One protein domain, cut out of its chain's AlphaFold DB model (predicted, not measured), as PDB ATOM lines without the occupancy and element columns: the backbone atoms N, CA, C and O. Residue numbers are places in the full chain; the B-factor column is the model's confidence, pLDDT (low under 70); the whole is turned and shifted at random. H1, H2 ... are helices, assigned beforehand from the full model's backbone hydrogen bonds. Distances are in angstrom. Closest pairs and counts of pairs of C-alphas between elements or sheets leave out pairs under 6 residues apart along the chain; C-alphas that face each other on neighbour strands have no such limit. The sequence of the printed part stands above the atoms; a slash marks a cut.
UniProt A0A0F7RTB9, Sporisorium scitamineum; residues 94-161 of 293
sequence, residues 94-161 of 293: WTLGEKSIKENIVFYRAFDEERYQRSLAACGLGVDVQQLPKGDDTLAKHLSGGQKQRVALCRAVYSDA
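What this domain is: This is residues 94 to 161 of the 293 residues of a protein of Sporisorium scitamineum (UniProt A0A0F7RTB9). The longest helix, H4, and the short helix H1 lie side by side and run the same way, while H2 crosses the later part of H4 at a steep tilt and packs there on residues 154 to 158 of H4 alone. The short helix H3 follows H2 by a tight link and turns off about perpendicular to it, and a long stretch with no named element, residues 132 to 144, leads from H3 to the beginning of H4. The printed part has 68 residues with four named helices, in the order H1, H2, H3, H4, and no named strand; the class is all helix. It is compact, with a radius of gyration of the C-alphas of 10.5 A, and its rounded outline spans 27 by 21 by 18 A.

How they stand to each other: H4, residues 145 to 158, touches H1, residues 101 to 106, at a shallow tilt of 25 degrees, and the two run the same way. Their closest C-alphas are those of Ile 105 and Arg 155, 4.1 A apart. With residues 154 to 158 alone, H4 also touches H2, residues 113 to 122, where the closest C-alphas are those of Ser 119 and Cys 154, 5.7 A apart. H2 and H4 run opposite ways at a steep tilt of 46 degrees. H1 and H2 are close but not clearly touching, with the closest C-alphas, those of Val 106 and Tyr 116, 7.5 A apart, and their lines stand at a steep tilt of 64 degrees, opposite ways. H3, residues 126 to 131, touches no helix but is near H2: the closest C-alphas, those of Leu 120 and Gly 126, are 5.8 A apart, and the lines are about perpendicular at 89 degrees. H3 and H4 are close but not clearly touching, the closest C-alphas being those of Asp 128 and Gln 147, 7.7 A apart. H1 and H3 are apart. In H1, H2, H3 and H4 every pair of backbone O i and N i+4 is within hydrogen-bond range.

Where its parts are: H4 has 14 residues and measures 19.8 A from C-alpha 145 at (21.520, 28.302, 26.336) to C-alpha 158 at (40.749, 25.129, 22.654). H2, with 10 residues, measures 14.1 A from Glu 113 to Ala 122. H1 begins with C-alpha 101 at (33.651, 32.649, 29.800) and ends with Val 106. H3 runs from Gly 126 to Gln 131.

The domain as a whole: The two C-alphas farthest apart are those of Pro 133 and Ala 161, at 31.3 A. The printed part has no cut. The link from H1 to H2 is short, that from H2 to H3 is tight, and that from H3 to H4, with 13 residues, is long. The mean pLDDT of the printed part is 96.0, and no printed residue is under 70.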
ATOM      1  N   TRP A  94      27.392  21.695  29.939       92.81
ATOM      2  CA  TRP A  94      27.750  22.098  31.292       92.81
ATOM      3  C   TRP A  94      28.786  23.231  31.279       92.81
ATOM      4  O   TRP A  94      29.783  23.203  30.543       92.81
ATOM      5  N   THR A  95      28.573  24.217  32.146       95.06
ATOM      6  CA  THR A  95      29.499  25.328  32.401       95.06
ATOM      7  C   THR A  95      29.653  25.526  33.905       95.06
ATOM      8  O   THR A  95      28.743  25.239  34.681       95.06
ATOM      9  N   LEU A  96      30.811  26.021  34.330       96.50
ATOM     10  CA  LEU A  96      31.031  26.478  35.694       96.50
ATOM     11  C   LEU A  96      30.388  27.863  35.838       96.50
ATOM     12  O   LEU A  96      30.969  28.860  35.413       96.50
ATOM     13  N   GLY A  97      29.176  27.920  36.398       95.81
ATOM     14  CA  GLY A  97      28.345  29.134  36.424       95.81
ATOM     15  C   GLY A  97      28.985  30.342  37.121       95.81
ATOM     16  O   GLY A  97      28.794  31.473  36.677       95.81
ATOM     17  N   GLU A  98      29.782  30.095  38.163       97.38
ATOM     18  CA  GLU A  98      30.522  31.120  38.921       97.38
ATOM     19  C   GLU A  98      31.891  31.463  38.315       97.38
ATOM     20  O   GLU A  98      32.657  32.231  38.893       97.38
ATOM     21  N   LYS A  99      32.221  30.893  37.154       98.06
ATOM     22  CA  LYS A  99      33.443  31.181  36.405       98.06
ATOM     23  C   LYS A  99      33.131  32.003  35.165       98.06
ATOM     24  O   LYS A  99      32.037  31.919  34.600       98.06
ATOM     25  N   SER A 100      34.108  32.792  34.740       98.25
ATOM     26  CA  SER A 100      34.031  33.583  33.514       98.25
ATOM     27  C   SER A 100      33.954  32.707  32.255       98.25
ATOM     28  O   SER A 100      34.252  31.506  32.290       98.25
ATOM     29  N   ILE A 101      33.576  33.298  31.119       98.25
ATOM     30  CA  ILE A 101      33.651  32.649  29.800       98.25
ATOM     31  C   ILE A 101      35.086  32.186  29.531       98.25
ATOM     32  O   ILE A 101      35.300  31.035  29.146       98.25
ATOM     33  N   LYS A 102      36.070  33.055  29.787       98.25
ATOM     34  CA  LYS A 102      37.493  32.748  29.620       98.25
ATOM     35  C   LYS A 102      37.930  31.544  30.449       98.25
ATOM     36  O   LYS A 102      38.501  30.606  29.898       98.25
ATOM     37  N   GLU A 103      37.609  31.522  31.740       98.12
ATOM     38  CA  GLU A 103      37.929  30.390  32.618       98.12
ATOM     39  C   GLU A 103      37.222  29.097  32.189       98.12
ATOM     40  O   GLU A 103      37.802  28.019  32.299       98.12
ATOM     41  N   ASN A 104      35.994  29.180  31.668       98.06
ATOM     42  CA  ASN A 104      35.294  28.011  31.136       98.06
ATOM     43  C   ASN A 104      35.967  27.458  29.873       98.06
ATOM     44  O   ASN A 104      36.062  26.242  29.739       98.06
ATOM     45  N   ILE A 105      36.437  28.314  28.963       98.25
ATOM     46  CA  ILE A 105      37.092  27.893  27.712       98.25
ATOM     47  C   ILE A 105      38.493  27.338  27.978       98.25
ATOM     48  O   ILE A 105      38.826  26.253  27.506       98.25
ATOM     49  N   VAL A 106      39.311  28.085  28.726       97.69
ATOM     50  CA  VAL A 106      40.705  27.718  29.021       97.69
ATOM     51  C   VAL A 106      40.748  26.516  29.959       97.69
ATOM     52  O   VAL A 106      41.544  25.595  29.767       97.69
ATOM     53  N   PHE A 107      39.842  26.492  30.938       93.06
ATOM     54  CA  PHE A 107      39.721  25.432  31.929       93.06
ATOM     55  C   PHE A 107      41.082  25.119  32.582       93.06
ATOM     56  O   PHE A 107      41.861  26.028  32.857       93.06
ATOM     57  N   TYR A 108      41.409  23.848  32.827       89.44
ATOM     58  CA  TYR A 108      42.695  23.434  33.410       89.44
ATOM     59  C   TYR A 108      43.873  23.392  32.414       89.44
ATOM     60  O   TYR A 108      44.871  22.714  32.666       89.44
ATOM     61  N   ARG A 109      43.777  24.056  31.255       93.69
ATOM     62  CA  ARG A 109      44.881  24.143  30.284       93.69
ATOM     63  C   ARG A 109      45.692  25.420  30.497       93.69
ATOM     64  O   ARG A 109      45.221  26.390  31.081       93.69
ATOM     65  N   ALA A 110      46.924  25.422  29.992       95.75
ATOM     66  CA  ALA A 110      47.719  26.642  29.926       95.75
ATOM     67  C   ALA A 110      47.029  27.670  29.019       95.75
ATOM     68  O   ALA A 110      46.429  27.298  28.007       95.75
ATOM     69  N   PHE A 111      47.117  28.946  29.390       97.81
ATOM     70  CA  PHE A 111      46.573  30.030  28.585       97.81
ATOM     71  C   PHE A 111      47.486  30.338  27.391       97.81
ATOM     72  O   PHE A 111      48.679  30.575  27.560       97.81
ATOM     73  N   ASP A 112      46.905  30.336  26.197       98.12
ATOM     74  CA  ASP A 112      47.527  30.627  24.910       98.12
ATOM     75  C   ASP A 112      46.603  31.616  24.194       98.12
ATOM     76  O   ASP A 112      45.516  31.248  23.744       98.12
ATOM     77  N   GLU A 113      47.013  32.884  24.151       97.62
ATOM     78  CA  GLU A 113      46.202  33.986  23.627       97.62
ATOM     79  C   GLU A 113      45.819  33.764  22.157       97.62
ATOM     80  O   GLU A 113      44.659  33.917  21.784       97.62
ATOM     81  N   GLU A 114      46.765  33.340  21.315       97.88
ATOM     82  CA  GLU A 114      46.508  33.142  19.885       97.88
ATOM     83  C   GLU A 114      45.502  32.008  19.661       97.88
ATOM     84  O   GLU A 114      44.576  32.111  18.851       97.88
ATOM     85  N   ARG A 115      45.655  30.900  20.391       97.69
ATOM     86  CA  ARG A 115      44.696  29.792  20.356       97.69
ATOM     87  C   ARG A 115      43.338  30.213  20.900       97.69
ATOM     88  O   ARG A 115      42.323  29.851  20.315       97.69
ATOM     89  N   TYR A 116      43.314  30.975  21.986       98.31
ATOM     90  CA  TYR A 116      42.088  31.443  22.618       98.31
ATOM     91  C   TYR A 116      41.260  32.300  21.657       98.31
ATOM     92  O   TYR A 116      40.097  31.983  21.403       98.31
ATOM     93  N   GLN A 117      41.883  33.309  21.043       97.81
ATOM     94  CA  GLN A 117      41.217  34.190  20.082       97.81
ATOM     95  C   GLN A 117      40.738  33.434  18.838       97.81
ATOM     96  O   GLN A 117      39.610  33.639  18.383       97.81
ATOM     97  N   ARG A 118      41.546  32.501  18.311       97.56
ATOM     98  CA  ARG A 118      41.136  31.658  17.174       97.56
ATOM     99  C   ARG A 118      39.939  30.770  17.514       97.56
ATOM    100  O   ARG A 118      38.999  30.711  16.723       97.56
ATOM    101  N   SER A 119      39.943  30.118  18.677       97.94
ATOM    102  CA  SER A 119      38.828  29.277  19.124       97.94
ATOM    103  C   SER A 119      37.551  30.091  19.349       97.94
ATOM    104  O   SER A 119      36.484  29.678  18.893       97.94
ATOM    105  N   LEU A 120      37.652  31.265  19.987       97.44
ATOM    106  CA  LEU A 120      36.526  32.184  20.188       97.44
ATOM    107  C   LEU A 120      35.889  32.608  18.864       97.44
ATOM    108  O   LEU A 120      34.667  32.535  18.714       97.44
ATOM    109  N   ALA A 121      36.716  33.036  17.907       96.81
ATOM    110  CA  ALA A 121      36.255  33.462  16.593       96.81
ATOM    111  C   ALA A 121      35.581  32.307  15.840       96.81
ATOM    112  O   ALA A 121      34.464  32.464  15.346       96.81
ATOM    113  N   ALA A 122      36.212  31.130  15.810       97.25
ATOM    114  CA  ALA A 122      35.693  29.974  15.084       97.25
ATOM    115  C   ALA A 122      34.401  29.397  15.683       97.25
ATOM    116  O   ALA A 122      33.582  28.844  14.957       97.25
ATOM    117  N   CYS A 123      34.189  29.559  16.991       97.00
ATOM    118  CA  CYS A 123      32.952  29.153  17.658       97.00
ATOM    119  C   CYS A 123      31.876  30.248  17.650       97.00
ATOM    120  O   CYS A 123      30.845  30.082  18.293       97.00
ATOM    121  N   GLY A 124      32.100  31.370  16.955       94.81
ATOM    122  CA  GLY A 124      31.123  32.453  16.830       94.81
ATOM    123  C   GLY A 124      30.864  33.233  18.125       94.81
ATOM    124  O   GLY A 124      29.842  33.904  18.217       94.81
ATOM    125  N   LEU A 125      31.764  33.158  19.112       95.75
ATOM    126  CA  LEU A 125      31.631  33.842  20.408       95.75
ATOM    127  C   LEU A 125      32.167  35.278  20.399       95.75
ATOM    128  O   LEU A 125      31.914  36.029  21.338       95.75
ATOM    129  N   GLY A 126      32.907  35.681  19.361       93.56
ATOM    130  CA  GLY A 126      33.510  37.018  19.297       93.56
ATOM    131  C   GLY A 126      32.481  38.150  19.404       93.56
ATOM    132  O   GLY A 126      32.703  39.113  20.131       93.56
ATOM    133  N   VAL A 127      31.328  38.002  18.741       89.75
ATOM    134  CA  VAL A 127      30.231  38.983  18.809       89.75
ATOM    135  C   VAL A 127      29.589  39.001  20.197       89.75
ATOM    136  O   VAL A 127      29.335  40.079  20.725       89.75
ATOM    137  N   ASP A 128      29.377  37.830  20.811       91.81
ATOM    138  CA  ASP A 128      28.822  37.743  22.167       91.81
ATOM    139  C   ASP A 128      29.722  38.475  23.164       91.81
ATOM    140  O   ASP A 128      29.262  39.341  23.904       91.81
ATOM    141  N   VAL A 129      31.023  38.172  23.142       94.31
ATOM    142  CA  VAL A 129      32.015  38.787  24.030       94.31
ATOM    143  C   VAL A 129      32.043  40.306  23.849       94.31
ATOM    144  O   VAL A 129      32.060  41.027  24.837       94.31
ATOM    145  N   GLN A 130      31.974  40.821  22.619       94.75
ATOM    146  CA  GLN A 130      31.957  42.270  22.377       94.75
ATOM    147  C   GLN A 130      30.697  42.972  22.905       94.75
ATOM    148  O   GLN A 130      30.761  44.146  23.263       94.75
ATOM    149  N   GLN A 131      29.555  42.283  22.932       94.19
ATOM    150  CA  GLN A 131      28.282  42.853  23.386       94.19
ATOM    151  C   GLN A 131      28.091  42.758  24.904       94.19
ATOM    152  O   GLN A 131      27.302  43.511  25.478       94.19
ATOM    153  N   LEU A 132      28.793  41.839  25.567       93.94
ATOM    154  CA  LEU A 132      28.702  41.663  27.010       93.94
ATOM    155  C   LEU A 132      29.467  42.775  27.752       93.94
ATOM    156  O   LEU A 132      30.639  43.008  27.460       93.94
ATOM    157  N   PRO A 133      28.880  43.415  28.787       92.12
ATOM    158  CA  PRO A 133      29.520  44.534  29.492       92.12
ATOM    159  C   PRO A 133      30.886  44.219  30.113       92.12
ATOM    160  O   PRO A 133      31.695  45.122  30.305       92.12
ATOM    161  N   LYS A 134      31.127  42.952  30.468       95.75
ATOM    162  CA  LYS A 134      32.396  42.474  31.037       95.75
ATOM    163  C   LYS A 134      33.211  41.639  30.051       95.75
ATOM    164  O   LYS A 134      34.119  40.938  30.474       95.75
ATOM    165  N   GLY A 135      32.875  41.646  28.764       96.75
ATOM    166  CA  GLY A 135      33.579  40.820  27.795       96.75
ATOM    167  C   GLY A 135      33.554  39.333  28.155       96.75
ATOM    168  O   GLY A 135      32.537  38.791  28.606       96.75
ATOM    169  N   ASP A 136      34.704  38.688  28.000       97.12
ATOM    170  CA  ASP A 136      34.964  37.293  28.343       97.12
ATOM    171  C   ASP A 136      35.152  37.051  29.854       97.12
ATOM    172  O   ASP A 136      35.128  35.895  30.281       97.12
ATOM    173  N   ASP A 137      35.212  38.109  30.672       97.75
ATOM    174  CA  ASP A 137      35.132  38.038  32.141       97.75
ATOM    175  C   ASP A 137      33.682  37.892  32.651       97.75
ATOM    176  O   ASP A 137      33.426  37.754  33.852       97.75
ATOM    177  N   THR A 138      32.694  37.903  31.752       97.94
ATOM    178  CA  THR A 138      31.290  37.654  32.106       97.94
ATOM    179  C   THR A 138      31.111  36.243  32.666       97.94
ATOM    180  O   THR A 138      31.567  35.264  32.078       97.94
ATOM    181  N   LEU A 139      30.398  36.121  33.790       98.00
ATOM    182  CA  LEU A 139      30.101  34.831  34.419       98.00
ATOM    183  C   LEU A 139      29.156  33.977  33.564       98.00
ATOM    184  O   LEU A 139      28.118  34.463  33.106       98.00
ATOM    185  N   ALA A 140      29.465  32.684  33.431       96.75
ATOM    186  CA  ALA A 140      28.725  31.762  32.571       96.75
ATOM    187  C   ALA A 140      27.246  31.588  32.965       96.75
ATOM    188  O   ALA A 140      26.409  31.275  32.116       96.75
ATOM    189  N   LYS A 141      26.881  31.831  34.233       96.38
ATOM    190  CA  LYS A 141      25.479  31.782  34.681       96.38
ATOM    191  C   LYS A 141      24.564  32.797  33.985       96.38
ATOM    192  O   LYS A 141      23.376  32.521  33.858       96.38
ATOM    193  N   HIS A 142      25.108  33.914  33.495       95.88
ATOM    194  CA  HIS A 142      24.346  34.960  32.798       95.88
ATOM    195  C   HIS A 142      24.181  34.707  31.291       95.88
ATOM    196  O   HIS A 142      23.580  35.522  30.598       95.88
ATOM    197  N   LEU A 143      24.729  33.607  30.772       94.81
ATOM    198  CA  LEU A 143      24.659  33.270  29.353       94.81
ATOM    199  C   LEU A 143      23.332  32.598  28.988       94.81
ATOM    200  O   LEU A 143      22.782  31.806  29.764       94.81
ATOM    201  N   SER A 144      22.876  32.837  27.758       92.81
ATOM    202  CA  SER A 144      21.790  32.061  27.149       92.81
ATOM    203  C   SER A 144      22.203  30.598  26.920       92.81
ATOM    204  O   SER A 144      23.387  30.255  26.960       92.81
ATOM    205  N   GLY A 145      21.238  29.713  26.647       90.69
ATOM    206  CA  GLY A 145      21.520  28.302  26.336       90.69
ATOM    207  C   GLY A 145      22.474  28.135  25.146       90.69
ATOM    208  O   GLY A 145      23.500  27.469  25.268       90.69
ATOM    209  N   GLY A 146      22.208  28.832  24.035       90.75
ATOM    210  CA  GLY A 146      23.066  28.791  22.844       90.75
ATOM    211  C   GLY A 146      24.473  29.352  23.088       90.75
ATOM    212  O   GLY A 146      25.457  28.802  22.594       90.75
ATOM    213  N   GLN A 147      24.609  30.396  23.914       94.12
ATOM    214  CA  GLN A 147      25.924  30.904  24.324       94.12
ATOM    215  C   GLN A 147      26.683  29.880  25.175       94.12
ATOM    216  O   GLN A 147      27.857  29.629  24.908       94.12
ATOM    217  N   LYS A 148      26.024  29.227  26.143       94.94
ATOM    218  CA  LYS A 148      26.635  28.142  26.937       94.94
ATOM    219  C   LYS A 148      27.106  26.991  26.051       94.94
ATOM    220  O   LYS A 148      28.196  26.465  26.271       94.94
ATOM    221  N   GLN A 149      26.336  26.644  25.022       94.31
ATOM    222  CA  GLN A 149      26.705  25.587  24.083       94.31
ATOM    223  C   GLN A 149      27.928  25.958  23.245       94.31
ATOM    224  O   GLN A 149      28.876  25.176  23.161       94.31
ATOM    225  N   ARG A 150      27.980  27.191  22.725       95.62
ATOM    226  CA  ARG A 150      29.163  27.704  22.016       95.62
ATOM    227  C   ARG A 150      30.388  27.818  22.925       95.62
ATOM    228  O   ARG A 150      31.492  27.535  22.470       95.62
ATOM    229  N   VAL A 151      30.224  28.149  24.211       97.12
ATOM    230  CA  VAL A 151      31.315  28.114  25.207       97.12
ATOM    231  C   VAL A 151      31.836  26.690  25.413       97.12
ATOM    232  O   VAL A 151      33.049  26.484  25.404       97.12
ATOM    233  N   ALA A 152      30.954  25.696  25.541       97.00
ATOM    234  CA  ALA A 152      31.358  24.296  25.675       97.00
ATOM    235  C   ALA A 152      32.066  23.767  24.412       97.00
ATOM    236  O   ALA A 152      33.085  23.081  24.526       97.00
ATOM    237  N   LEU A 153      31.589  24.143  23.219       97.44
ATOM    238  CA  LEU A 153      32.263  23.855  21.951       97.44
ATOM    239  C   LEU A 153      33.642  24.523  21.883       97.44
ATOM    240  O   LEU A 153      34.631  23.865  21.575       97.44
ATOM    241  N   CYS A 154      33.732  25.803  22.244       97.94
ATOM    242  CA  CYS A 154      34.988  26.547  22.265       97.94
ATOM    243  C   CYS A 154      36.006  25.934  23.232       97.94
ATOM    244  O   CYS A 154      37.174  25.791  22.873       97.94
ATOM    245  N   ARG A 155      35.564  25.466  24.409       98.06
ATOM    246  CA  ARG A 155      36.392  24.681  25.341       98.06
ATOM    247  C   ARG A 155      36.957  23.423  24.673       98.06
ATOM    248  O   ARG A 155      38.145  23.135  24.816       98.06
ATOM    249  N   ALA A 156      36.138  22.680  23.926       97.38
ATOM    250  CA  ALA A 156      36.594  21.489  23.210       97.38
ATOM    251  C   ALA A 156      37.617  21.823  22.112       97.38
ATOM    252  O   ALA A 156      38.662  21.176  22.043       97.38
ATOM    253  N   VAL A 157      37.373  22.869  21.317       97.81
ATOM    254  CA  VAL A 157      38.301  23.339  20.273       97.81
ATOM    255  C   VAL A 157      39.625  23.811  20.885       97.81
ATOM    256  O   VAL A 157      40.693  23.390  20.449       97.81
ATOM    257  N   TYR A 158      39.571  24.617  21.949       98.38
ATOM    258  CA  TYR A 158      40.749  25.129  22.654       98.38
ATOM    259  C   TYR A 158      41.605  24.019  23.279       98.38
ATOM    260  O   TYR A 158      42.834  24.116  23.295       98.38
ATOM    261  N   SER A 159      40.973  22.936  23.750       96.62
ATOM    262  CA  SER A 159      41.674  21.785  24.331       96.62
ATOM    263  C   SER A 159      42.640  21.093  23.362       96.62
ATOM    264  O   SER A 159      43.523  20.363  23.817       96.62
ATOM    265  N   ASP A 160      42.459  21.317  22.055       94.88
ATOM    266  CA  ASP A 160      43.253  20.755  20.966       94.88
ATOM    267  C   ASP A 160      43.338  19.217  20.987       94.88
ATOM    268  O   ASP A 160      44.284  18.609  20.487       94.88
ATOM    269  N   ALA A 161      42.316  18.553  21.538       95.50
ATOM    270  CA  ALA A 161      42.230  17.100  21.508       95.50
ATOM    271  C   ALA A 161      42.249  16.582  20.050       95.50
ATOM    272  O   ALA A 161      41.669  17.212  19.160       95.50
TER     273      ALA A 161